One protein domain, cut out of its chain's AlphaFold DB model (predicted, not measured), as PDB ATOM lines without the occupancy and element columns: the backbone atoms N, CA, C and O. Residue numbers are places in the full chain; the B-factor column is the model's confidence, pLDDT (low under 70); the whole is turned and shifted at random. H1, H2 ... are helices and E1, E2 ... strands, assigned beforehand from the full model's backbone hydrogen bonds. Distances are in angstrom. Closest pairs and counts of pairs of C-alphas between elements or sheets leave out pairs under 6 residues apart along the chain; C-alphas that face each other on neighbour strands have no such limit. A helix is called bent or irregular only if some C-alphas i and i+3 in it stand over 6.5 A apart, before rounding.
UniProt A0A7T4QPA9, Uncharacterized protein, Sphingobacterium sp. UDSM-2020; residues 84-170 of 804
ATOM      1  N   ASP A  84     110.261  95.969  77.216       91.25
ATOM      2  CA  ASP A  84     110.204  95.613  78.638       91.25
ATOM      3  C   ASP A  84     109.987  94.112  78.826       91.25
ATOM      4  O   ASP A  84     108.996  93.551  78.359       91.25
ATOM      5  N   ILE A  85     110.894  93.464  79.556       94.88
ATOM      6  CA  ILE A  85     110.818  92.039  79.873       94.88
ATOM      7  C   ILE A  85     110.352  91.896  81.317       94.88
ATOM      8  O   ILE A  85     111.086  92.191  82.265       94.88
ATOM      9  N   ASN A  86     109.114  91.445  81.494       96.44
ATOM     10  CA  ASN A  86     108.568  91.178  82.815       96.44
ATOM     11  C   ASN A  86     108.997  89.787  83.302       96.44
ATOM     12  O   ASN A  86     108.816  88.796  82.596       96.44
ATOM     13  N   VAL A  87     109.519  89.699  84.526       97.25
ATOM     14  CA  VAL A  87     110.011  88.437  85.107       97.25
ATOM     15  C   VAL A  87     108.932  87.353  85.236       97.25
ATOM     16  O   VAL A  87     109.251  86.163  85.268       97.25
ATOM     17  N   LEU A  88     107.650  87.741  85.273       96.56
ATOM     18  CA  LEU A  88     106.512  86.818  85.312       96.56
ATOM     19  C   LEU A  88     106.425  85.952  84.043       96.56
ATOM     20  O   LEU A  88     105.970  84.816  84.111       96.56
ATOM     21  N   TYR A  89     106.937  86.436  82.907       97.44
ATOM     22  CA  TYR A  89     106.988  85.670  81.658       97.44
ATOM     23  C   TYR A  89     107.981  84.501  81.682       97.44
ATOM     24  O   TYR A  89     107.875  83.606  80.855       97.44
ATOM     25  N   PHE A  90     108.905  84.483  82.645       97.81
ATOM     26  CA  PHE A  90     109.849  83.382  82.874       97.81
ATOM     27  C   PHE A  90     109.416  82.484  84.045       97.81
ATOM     28  O   PHE A  90     110.177  81.628  84.493       97.81
ATOM     29  N   GLY A  91     108.207  82.691  84.578       96.25
ATOM     30  CA  GLY A  91     107.663  81.900  85.679       96.25
ATOM     31  C   GLY A  91     108.072  82.375  87.066       96.25
ATOM     32  O   GLY A  91     108.011  81.603  88.018       96.25
ATOM     33  N   CYS A  92     108.490  83.631  87.229       95.69
ATOM     34  CA  CYS A  92     108.724  84.150  88.574       95.69
ATOM     35  C   CYS A  92     107.398  84.309  89.344       95.69
ATOM     36  O   CYS A  92     106.385  84.712  88.777       95.69
ATOM     37  N   LYS A  93     107.418  84.071  90.658       91.25
ATOM     38  CA  LYS A  93     106.324  84.333  91.601       91.25
ATOM     39  C   LYS A  93     106.814  85.177  92.770       91.25
ATOM     40  O   LYS A  93     107.780  84.823  93.444       91.25
ATOM     41  N   ALA A  94     106.112  86.269  93.044       85.56
ATOM     42  CA  ALA A  94     106.357  87.091  94.223       85.56
ATOM     43  C   ALA A  94     105.453  86.655  95.383       85.56
ATOM     44  O   ALA A  94     104.522  87.359  95.774       85.56
ATOM     45  N   ASP A  95     105.688  85.447  95.888       81.75
ATOM     46  CA  ASP A  95     104.863  84.802  96.913       81.75
ATOM     47  C   ASP A  95     105.506  84.814  98.309       81.75
ATOM     48  O   ASP A  95     104.921  84.294  99.266       81.75
ATOM     49  N   PHE A  96     106.682  85.435  98.469       73.06
ATOM     50  CA  PHE A  96     107.364  85.448  99.756       73.06
ATOM     51  C   PHE A  96     106.622  86.321 100.772       73.06
ATOM     52  O   PHE A  96     106.680  87.550 100.725       73.06
ATOM     53  N   LYS A  97     105.982  85.669 101.746       65.50
ATOM     54  CA  LYS A  97     105.367  86.273 102.932       65.50
ATOM     55  C   LYS A  97     106.086  85.733 104.167       65.50
ATOM     56  O   LYS A  97     106.141  84.523 104.347       65.50
ATOM     57  N   ASN A  98     106.647  86.622 104.988       57.50
ATOM     58  CA  ASN A  98     107.380  86.337 106.233       57.50
ATOM     59  C   ASN A  98     107.177  84.923 106.836       57.50
ATOM     60  O   ASN A  98     106.073  84.570 107.236       57.50
ATOM     61  N   ALA A  99     108.281  84.174 106.948       52.06
ATOM     62  CA  ALA A  99     108.588  83.025 107.822       52.06
ATOM     63  C   ALA A  99     107.602  81.841 108.017       52.06
ATOM     64  O   ALA A  99     108.012  80.883 108.667       52.06
ATOM     65  N   ILE A 100     106.368  81.836 107.493       52.09
ATOM     66  CA  ILE A 100     105.345  80.834 107.885       52.09
ATOM     67  C   ILE A 100     104.836  79.953 106.718       52.09
ATOM     68  O   ILE A 100     104.097  79.002 106.952       52.09
ATOM     69  N   SER A 101     105.281  80.148 105.470       57.69
ATOM     70  CA  SER A 101     104.917  79.251 104.353       57.69
ATOM     71  C   SER A 101     106.106  78.830 103.488       57.69
ATOM     72  O   SER A 101     107.128  79.512 103.431       57.69
ATOM     73  N   THR A 102     105.959  77.695 102.797       73.38
ATOM     74  CA  THR A 102     106.769  77.354 101.620       73.38
ATOM     75  C   THR A 102     106.632  78.475 100.590       73.38
ATOM     76  O   THR A 102     105.510  78.882 100.290       73.38
ATOM     77  N   PHE A 103     107.750  78.980 100.083       81.00
ATOM     78  CA  PHE A 103     107.812  80.030  99.063       81.00
ATOM     79  C   PHE A 103     108.501  79.493  97.809       81.00
ATOM     80  O   PHE A 103     109.285  78.540  97.887       81.00
ATOM     81  N   PHE A 104     108.205  80.088  96.658       89.00
ATOM     82  CA  PHE A 104     108.785  79.693  95.385       89.00
ATOM     83  C   PHE A 104     110.209  80.249  95.245       89.00
ATOM     84  O   PHE A 104     110.439  81.456  95.342       89.00
ATOM     85  N   ASP A 105     111.197  79.379  95.032       93.56
ATOM     86  CA  ASP A 105     112.560  79.827  94.739       93.56
ATOM     87  C   ASP A 105     112.647  80.309  93.287       93.56
ATOM     88  O   ASP A 105     112.644  79.514  92.349       93.56
ATOM     89  N   ASN A 106     112.754  81.625  93.111       96.75
ATOM     90  CA  ASN A 106     112.827  82.267  91.803       96.75
ATOM     91  C   ASN A 106     114.228  82.206  91.177       96.75
ATOM     92  O   ASN A 106     114.420  82.685  90.060       96.75
ATOM     93  N   THR A 107     115.227  81.643  91.864       96.56
ATOM     94  CA  THR A 107     116.603  81.580  91.344       96.56
ATOM     95  C   THR A 107     116.673  80.983  89.928       96.56
ATOM     96  O   THR A 107     117.275  81.620  89.060       96.56
ATOM     97  N   PRO A 108     116.049  79.823  89.625       96.69
ATOM     98  CA  PRO A 108     116.195  79.197  88.310       96.69
ATOM     99  C   PRO A 108     115.576  80.018  87.172       96.69
ATOM    100  O   PRO A 108     116.188  80.155  86.113       96.69
ATOM    101  N   CYS A 109     114.384  80.587  87.377       96.56
ATOM    102  CA  CYS A 109     113.712  81.397  86.360       96.56
ATOM    103  C   CYS A 109     114.402  82.749  86.143       96.56
ATOM    104  O   CYS A 109     114.531  83.188  85.001       96.56
ATOM    105  N   ILE A 110     114.928  83.376  87.201       97.81
ATOM    106  CA  ILE A 110     115.696  84.620  87.059       97.81
ATOM    107  C   ILE A 110     117.016  84.361  86.319       97.81
ATOM    108  O   ILE A 110     117.384  85.158  85.463       97.81
ATOM    109  N   ILE A 111     117.715  83.248  86.578       97.50
ATOM    110  CA  ILE A 111     118.936  82.895  85.829       97.50
ATOM    111  C   ILE A 111     118.636  82.701  84.337       97.50
ATOM    112  O   ILE A 111     119.384  83.196  83.497       97.50
ATOM    113  N   LYS A 112     117.531  82.029  83.996       96.94
ATOM    114  CA  LYS A 112     117.087  81.870  82.602       96.94
ATOM    115  C   LYS A 112     116.839  83.223  81.924       96.94
ATOM    116  O   LYS A 112     117.390  83.477  80.855       96.94
ATOM    117  N   LEU A 113     116.121  84.125  82.597       96.50
ATOM    118  CA  LEU A 113     115.910  85.500  82.135       96.50
ATOM    119  C   LEU A 113     117.226  86.274  81.958       96.50
ATOM    120  O   LEU A 113     117.403  86.962  80.957       96.50
ATOM    121  N   ILE A 114     118.151  86.177  82.915       95.81
ATOM    122  CA  ILE A 114     119.468  86.826  82.842       95.81
ATOM    123  C   ILE A 114     120.246  86.324  81.624       95.81
ATOM    124  O   ILE A 114     120.829  87.129  80.899       95.81
ATOM    125  N   ASN A 115     120.245  85.012  81.375       94.69
ATOM    126  CA  ASN A 115     120.931  84.423  80.227       94.69
ATOM    127  C   ASN A 115     120.350  84.937  78.905       94.69
ATOM    128  O   ASN A 115     121.114  85.312  78.016       94.69
ATOM    129  N   TYR A 116     119.021  85.027  78.806       93.00
ATOM    130  CA  TYR A 116     118.345  85.626  77.658       93.00
ATOM    131  C   TYR A 116     118.696  87.115  77.488       93.00
ATOM    132  O   TYR A 116     119.111  87.553  76.420       93.00
ATOM    133  N   ALA A 117     118.626  87.908  78.558       91.50
ATOM    134  CA  ALA A 117     118.986  89.323  78.508       91.50
ATOM    135  C   ALA A 117     120.448  89.530  78.067       91.50
ATOM    136  O   ALA A 117     120.745  90.383  77.230       91.50
ATOM    137  N   ASN A 118     121.371  88.720  78.583       89.06
ATOM    138  CA  ASN A 118     122.781  88.779  78.206       89.06
ATOM    139  C   ASN A 118     123.015  88.346  76.744       89.06
ATOM    140  O   ASN A 118     123.911  88.880  76.084       89.06
ATOM    141  N   SER A 119     122.220  87.413  76.206       87.00
ATOM    142  CA  SER A 119     122.329  87.021  74.796       87.00
ATOM    143  C   SER A 119     121.905  88.171  73.876       87.00
ATOM    144  O   SER A 119     122.632  88.493  72.933       87.00
ATOM    145  N   ILE A 120     120.829  88.893  74.209       83.69
ATOM    146  CA  ILE A 120     120.390  90.074  73.451       83.69
ATOM    147  C   ILE A 120     121.462  91.171  73.458       83.69
ATOM    148  O   ILE A 120     121.757  91.761  72.415       83.69
ATOM    149  N   THR A 121     122.082  91.459  74.608       78.44
ATOM    150  CA  THR A 121     123.098  92.526  74.679       78.44
ATOM    151  C   THR A 121     124.373  92.186  73.928       78.44
ATOM    152  O   THR A 121     125.013  93.094  73.395       78.44
ATOM    153  N   SER A 122     124.724  90.902  73.825       74.56
ATOM    154  CA  SER A 122     125.853  90.463  73.001       74.56
ATOM    155  C   SER A 122     125.655  90.807  71.515       74.56
ATOM    156  O   SER A 122     126.598  91.250  70.858       74.56
ATOM    157  N   ILE A 123     124.414  90.711  71.021       66.12
ATOM    158  CA  ILE A 123     124.017  91.039  69.643       66.12
ATOM    159  C   ILE A 123     123.888  92.561  69.453       66.12
ATOM    160  O   ILE A 123     124.282  93.102  68.422       66.12
ATOM    161  N   ALA A 124     123.388  93.276  70.466       58.31
ATOM    162  CA  ALA A 124     123.103  94.710  70.413       58.31
ATOM    163  C   ALA A 124     124.336  95.636  70.489       58.31
ATOM    164  O   ALA A 124     124.182  96.857  70.464       58.31
ATOM    165  N   ARG A 125     125.574  95.118  70.533       61.12
ATOM    166  CA  ARG A 125     126.803  95.948  70.546       61.12
ATOM    167  C   ARG A 125     126.951  96.875  69.321       61.12
ATOM    168  O   ARG A 125     127.817  97.745  69.318       61.12
ATOM    169  N   THR A 126     126.092  96.728  68.313       51.47
ATOM    170  CA  THR A 126     126.025  97.525  67.077       51.47
ATOM    171  C   THR A 126     124.810  98.464  66.968       51.47
ATOM    172  O   THR A 126     124.793  99.300  66.068       51.47
ATOM    173  N   VAL A 127     123.814  98.396  67.864       49.84
ATOM    174  CA  VAL A 127     122.591  99.235  67.831       49.84
ATOM    175  C   VAL A 127     122.095  99.532  69.247       49.84
ATOM    176  O   VAL A 127     122.026  98.641  70.082       49.84
ATOM    177  N   SER A 128     121.731 100.788  69.534       52.75
ATOM    178  CA  SER A 128     121.322 101.249  70.873       52.75
ATOM    179  C   SER A 128     119.960 100.672  71.298       52.75
ATOM    180  O   SER A 128     118.946 101.363  71.290       52.75
ATOM    181  N   TYR A 129     119.925  99.390  71.660       59.72
ATOM    182  CA  TYR A 129     118.764  98.763  72.280       59.72
ATOM    183  C   TYR A 129     118.746  99.098  73.772       59.72
ATOM    184  O   TYR A 129     119.671  98.781  74.525       59.72
ATOM    185  N   LYS A 130     117.676  99.767  74.200       69.50
ATOM    186  CA  LYS A 130     117.344  99.962  75.609       69.50
ATOM    187  C   LYS A 130     116.150  99.081  75.926       69.50
ATOM    188  O   LYS A 130     115.023  99.446  75.610       69.50
ATOM    189  N   PHE A 131     116.415  97.925  76.515       85.62
ATOM    190  CA  PHE A 131     115.379  97.082  77.093       85.62
ATOM    191  C   PHE A 131     115.551  97.030  78.612       85.62
ATOM    192  O   PHE A 131     116.627  97.350  79.138       85.62
ATOM    193  N   ARG A 132     114.470  96.699  79.319       93.12
ATOM    194  CA  ARG A 132     114.403  96.772  80.782       93.12
ATOM    195  C   ARG A 132     113.888  95.463  81.349       93.12
ATOM    196  O   ARG A 132     112.871  94.954  80.889       93.12
ATOM    197  N   ILE A 133     114.559  94.946  82.369       96.88
ATOM    198  CA  ILE A 133     114.035  93.850  83.182       96.88
ATOM    199  C   ILE A 133     113.151  94.451  84.272       96.88
ATOM    200  O   ILE A 133     113.604  95.317  85.021       96.88
ATOM    201  N   ILE A 134     111.906  93.986  84.370       97.44
ATOM    202  CA  ILE A 134     110.925  94.494  85.329       97.44
ATOM    203  C   ILE A 134     110.548  93.401  86.325       97.44
ATOM    204  O   ILE A 134     109.989  92.370  85.944       97.44
ATOM    205  N   PHE A 135     110.783  93.681  87.607       97.25
ATOM    206  CA  PHE A 135     110.194  92.966  88.737       97.25
ATOM    207  C   PHE A 135     108.977  93.772  89.209       97.25
ATOM    208  O   PHE A 135     109.162  94.760  89.927       97.25
ATOM    209  N   PRO A 136     107.755  93.445  88.749       95.00
ATOM    210  CA  PRO A 136     106.573  94.259  89.001       95.00
ATOM    211  C   PRO A 136     106.207  94.309  90.485       95.00
ATOM    212  O   PRO A 136     106.568  93.432  91.270       95.00
ATOM    213  N   ASN A 137     105.456  95.349  90.853       89.31
ATOM    214  CA  ASN A 137     104.918  95.469  92.198       89.31
ATOM    215  C   ASN A 137     103.946  94.316  92.462       89.31
ATOM    216  O   ASN A 137     103.270  93.825  91.556       89.31
ATOM    217  N   THR A 138     103.845  93.919  93.717       80.50
ATOM    218  CA  THR A 138     102.872  92.926  94.146       80.50
ATOM    219  C   THR A 138     101.632  93.628  94.690       80.50
ATOM    220  O   THR A 138     101.654  94.808  95.041       80.50
ATOM    221  N   SER A 139     100.522  92.901  94.806       76.88
ATOM    222  CA  SER A 139      99.312  93.422  95.456       76.88
ATOM    223  C   SER A 139      99.519  93.756  96.942       76.88
ATOM    224  O   SER A 139      98.682  94.426  97.544       76.88
ATOM    225  N   ASN A 140     100.624  93.302  97.541       76.88
ATOM    226  CA  ASN A 140     100.966  93.533  98.933       76.88
ATOM    227  C   ASN A 140     102.429  94.003  99.042       76.88
ATOM    228  O   ASN A 140     103.324  93.177  98.897       76.88
ATOM    229  N   PRO A 141     102.696  95.265  99.424       69.31
ATOM    230  CA  PRO A 141     104.040  95.864  99.412       69.31
ATOM    231  C   PRO A 141     105.065  95.177 100.338       69.31
ATOM    232  O   PRO A 141     106.251  95.506 100.311       69.31
ATOM    233  N   TYR A 142     104.630  94.226 101.169       69.75
ATOM    234  CA  TYR A 142     105.504  93.396 101.994       69.75
ATOM    235  C   TYR A 142     105.998  92.118 101.294       69.75
ATOM    236  O   TYR A 142     106.886  91.462 101.836       69.75
ATOM    237  N   LEU A 143     105.445  91.754 100.132       82.69
ATOM    238  CA  LEU A 143     105.875  90.591  99.352       82.69
ATOM    239  C   LEU A 143     107.054  90.935  98.438       82.69
ATOM    240  O   LEU A 143     107.191  92.062  97.965       82.69
ATOM    241  N   GLY A 144     107.874  89.927  98.155       91.00
ATOM    242  CA  GLY A 144     108.966  90.001  97.191       91.00
ATOM    243  C   GLY A 144     109.202  88.664  96.504       91.00
ATOM    244  O   GLY A 144     108.526  87.672  96.787       91.00
ATOM    245  N   TYR A 145     110.178  88.636  95.605       94.56
ATOM    246  CA  TYR A 145     110.606  87.416  94.928       94.56
ATOM    247  C   TYR A 145     111.701  86.748  95.760       94.56
ATOM    248  O   TYR A 145     112.798  87.293  95.898       94.56
ATOM    249  N   SER A 146     111.414  85.579  96.332       93.75
ATOM    250  CA  SER A 146     112.419  84.794  97.056       93.75
ATOM    251  C   SER A 146     113.465  84.223  96.113       93.75
ATOM    252  O   SER A 146     113.120  83.644  95.083       93.75
ATOM    253  N   VAL A 147     114.733  84.354  96.492       95.00
ATOM    254  CA  VAL A 147     115.894  83.876  95.740       95.00
ATOM    255  C   VAL A 147     116.848  83.183  96.710       95.00
ATOM    256  O   VAL A 147     117.357  83.792  97.649       95.00
ATOM    257  N   ASN A 148     117.096  81.894  96.505       93.44
ATOM    258  CA  ASN A 148     118.053  81.113  97.292       93.44
ATOM    259  C   ASN A 148     119.508  81.280  96.799       93.44
ATOM    260  O   ASN A 148     120.460  81.124  97.561       93.44
ATOM    261  N   GLY A 149     119.693  81.621  95.521       92.94
ATOM    262  CA  GLY A 149     121.002  81.832  94.907       92.94
ATOM    263  C   GLY A 149     121.506  83.278  94.917       92.94
ATOM    264  O   GLY A 149     120.835  84.217  95.336       92.94
ATOM    265  N   LYS A 150     122.727  83.437  94.404       95.50
ATOM    266  CA  LYS A 150     123.369  84.718  94.085       95.50
ATOM    267  C   LYS A 150     123.160  84.994  92.593       95.50
ATOM    268  O   LYS A 150     123.239  84.066  91.789       95.50
ATOM    269  N   LEU A 151     122.880  86.238  92.221       97.69
ATOM    270  CA  LEU A 151     122.496  86.636  90.866       97.69
ATOM    271  C   LEU A 151     123.549  87.557  90.250       97.69
ATOM    272  O   LEU A 151     123.938  88.554  90.858       97.69
ATOM    273  N   LYS A 152     123.976  87.243  89.022       96.56
ATOM    274  CA  LYS A 152     124.897  88.065  88.228       96.56
ATOM    275  C   LYS A 152     124.176  88.621  87.006       96.56
ATOM    276  O   LYS A 152     124.024  87.922  86.009       96.56
ATOM    277  N   PHE A 153     123.760  89.875  87.077       94.69
ATOM    278  CA  PHE A 153     123.269  90.610  85.921       94.69
ATOM    279  C   PHE A 153     124.463  91.164  85.140       94.69
ATOM    280  O   PHE A 153     125.379  91.753  85.720       94.69
ATOM    281  N   GLY A 154     124.451  90.967  83.824       90.00
ATOM    282  CA  GLY A 154     125.435  91.560  82.926       90.00
ATOM    283  C   GLY A 154     125.224  93.065  82.759       90.00
ATOM    284  O   GLY A 154     124.537  93.727  83.542       90.00
ATOM    285  N   SER A 155     125.818  93.620  81.711       86.44
ATOM    286  CA  SER A 155     125.604  95.001  81.277       86.44
ATOM    287  C   SER A 155     124.702  95.082  80.038       86.44
ATOM    288  O   SER A 155     124.483  94.097  79.335       86.44
ATOM    289  N   GLY A 156     124.198  96.281  79.730       85.19
ATOM    290  CA  GLY A 156     123.498  96.553  78.468       85.19
ATOM    291  C   GLY A 156     121.978  96.715  78.564       85.19
ATOM    292  O   GLY A 156     121.356  97.063  77.561       85.19
ATOM    293  N   TYR A 157     121.395  96.558  79.749       89.94
ATOM    294  CA  TYR A 157     119.967  96.749  80.019       89.94
ATOM    295  C   TYR A 157     119.735  97.419  81.371       89.94
ATOM    296  O   TYR A 157     120.623  97.472  82.223       89.94
ATOM    297  N   ASP A 158     118.531  97.947  81.540       94.06
ATOM    298  CA  ASP A 158     118.071  98.526  82.800       94.06
ATOM    299  C   ASP A 158     117.439  97.433  83.675       94.06
ATOM    300  O   ASP A 158     116.886  96.452  83.167       94.06
ATOM    301  N   ILE A 159     117.478  97.614  84.995       97.12
ATOM    302  CA  ILE A 159     116.822  96.716  85.957       97.12
ATOM    303  C   ILE A 159     115.912  97.558  86.839       97.12
ATOM    304  O   ILE A 159     116.387  98.456  87.537       97.12
ATOM    305  N   ILE A 160     114.614  97.268  86.797       97.69
ATOM    306  CA  ILE A 160     113.572  98.015  87.496       97.69
ATOM    307  C   ILE A 160     112.858  97.086  88.476       97.69
ATOM    308  O   ILE A 160     112.081  96.215  88.086       97.69
ATOM    309  N   MET A 161     113.136  97.280  89.762       97.44
ATOM    310  CA  MET A 161     112.544  96.537  90.869       97.44
ATOM    311  C   MET A 161     111.461  97.370  91.545       97.44
ATOM    312  O   MET A 161     111.743  98.235  92.374       97.44
ATOM    313  N   GLU A 162     110.209  97.104  91.184       94.12
ATOM    314  CA  GLU A 162     109.046  97.638  91.896       94.12
ATOM    315  C   GLU A 162     108.728  96.815  93.156       94.12
ATOM    316  O   GLU A 162     108.208  97.360  94.126       94.12
ATOM    317  N   ALA A 163     109.101  95.531  93.176       92.88
ATOM    318  CA  ALA A 163     109.101  94.676  94.362       92.88
ATOM    319  C   ALA A 163     110.525  94.179  94.695       92.88
ATOM    320  O   ALA A 163     111.345  94.029  93.785       92.88
ATOM    321  N   PRO A 164     110.838  93.910  95.978       94.50
ATOM    322  CA  PRO A 164     112.167  93.470  96.397       94.50
ATOM    323  C   PRO A 164     112.507  92.056  95.916       94.50
ATOM    324  O   PRO A 164     111.656  91.160  95.906       94.50
ATOM    325  N   LEU A 165     113.792  91.832  95.635       96.56
ATOM    326  CA  LEU A 165     114.381  90.495  95.670       96.56
ATOM    327  C   LEU A 165     114.780  90.158  97.109       96.56
ATOM    328  O   LEU A 165     115.449  90.945  97.782       96.56
ATOM    329  N   ILE A 166     114.372  88.988  97.590       94.44
ATOM    330  CA  ILE A 166     114.585  88.566  98.975       94.44
ATOM    331  C   ILE A 166     115.520  87.361  98.979       94.44
ATOM    332  O   ILE A 166     115.132  86.272  98.560       94.44
ATOM    333  N   TYR A 167     116.742  87.544  99.474       94.69
ATOM    334  CA  TYR A 167     117.684  86.452  99.668       94.69
ATOM    335  C   TYR A 167     117.179  85.523 100.776       94.69
ATOM    336  O   TYR A 167     117.013  85.931 101.928       94.69
ATOM    337  N   THR A 168     116.919  84.268 100.421       92.62
ATOM    338  CA  THR A 168     116.439  83.217 101.329       92.62
ATOM    339  C   THR A 168     117.445  82.087 101.513       92.62
ATOM    340  O   THR A 168     117.113  81.091 102.159       92.62
ATOM    341  N   GLY A 169     118.636  82.214 100.927       90.44
ATOM    342  CA  GLY A 169     119.670  81.197 101.024       90.44
ATOM    343  C   GLY A 169     120.348  81.139 102.386       90.44
ATOM    344  O   GLY A 169     120.235  82.038 103.221       90.44
ATOM    345  N   SER A 170     121.023  80.019 102.632       87.06
ATOM    346  CA  SER A 170     121.688  79.745 103.908       87.06
ATOM    347  C   SER A 170     123.116  80.292 103.983       87.06
ATOM    348  O   SER A 170     123.626  80.499 105.084       87.06
TER     349      SER A 170
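Overview. This is residues 84 to 170 of the 804 residues of an uncharacterized protein of Sphingobacterium sp. UDSM-2020 (UniProt A0A7T4QPA9). One long helix, H2, runs along a body of loops and short strands: the small sheet E1 E2 E5, E4 beside H2, and the strand pair E3 and E6 near its first residues. The far part of H2 and, at the other end, the loop around Ile 100 make the length. The printed part has 87 residues, with two named helices and six named strands in the order E1 H1 H2 E2 E3 E4 E5 E6; both sheets are parallel and the class is mixed. The whole is compact, with a radius of gyration of the C-alphas of 13.7 A, and elongated, spanning 49 by 26 by 17 A.

Arrangement. Edge strand E1, residues 84 to 86, is parallel to inner strand E2, residues 132 to 135; N 85 and O 132 are 2.8 A apart. E2 is parallel to the other edge strand, E5, residues 158 to 161, at 13 degrees; N 160 and O 133 are 2.8 A apart. H2, residues 107 to 126, only grazes this sheet with residues 113 to 117. H2 touches H1, residues 87 to 90, with residues 109 to 113 alone; the closest C-alphas, of Phe 90 and Cys 109, are 5.6 A apart. E1, H1, H2 and E2 form a strand-helix-strand unit, two parallel neighbour strands with helices between, its crossover right-handed. E3, residues 145 to 147, is parallel to E6, residues 165 to 167; N 147 and O 166 are 2.8 A apart. E4, residues 151 to 153, pairs with no named strand; its closest C-alphas to H2, of Phe 153 and Ile 114, are 6.2 A apart. In H2, 14 of 16 O i to N i+4 pairs are within hydrogen-bond range; H1 is too short for one.

Along the chain. E1 begins at C-alpha 84, (110.204, 95.613, 78.638). H2 is 30.5 A long and irregular, with C-alphas 123 and 126 7.3 A apart. E2 measures 9.8 A and E5 10.0 A. E6 ends at C-alpha 167, (117.684, 86.452, 99.668).

Size, cuts and confidence. The C-alphas farthest apart, of Ile 100 and Thr 126, are 48.7 A apart. The printed part has no cut; the link H1 to H2 is long, with 16 residues. pLDDT is under 70 in residues 97 to 101, 123 to 130 and 141 to 142.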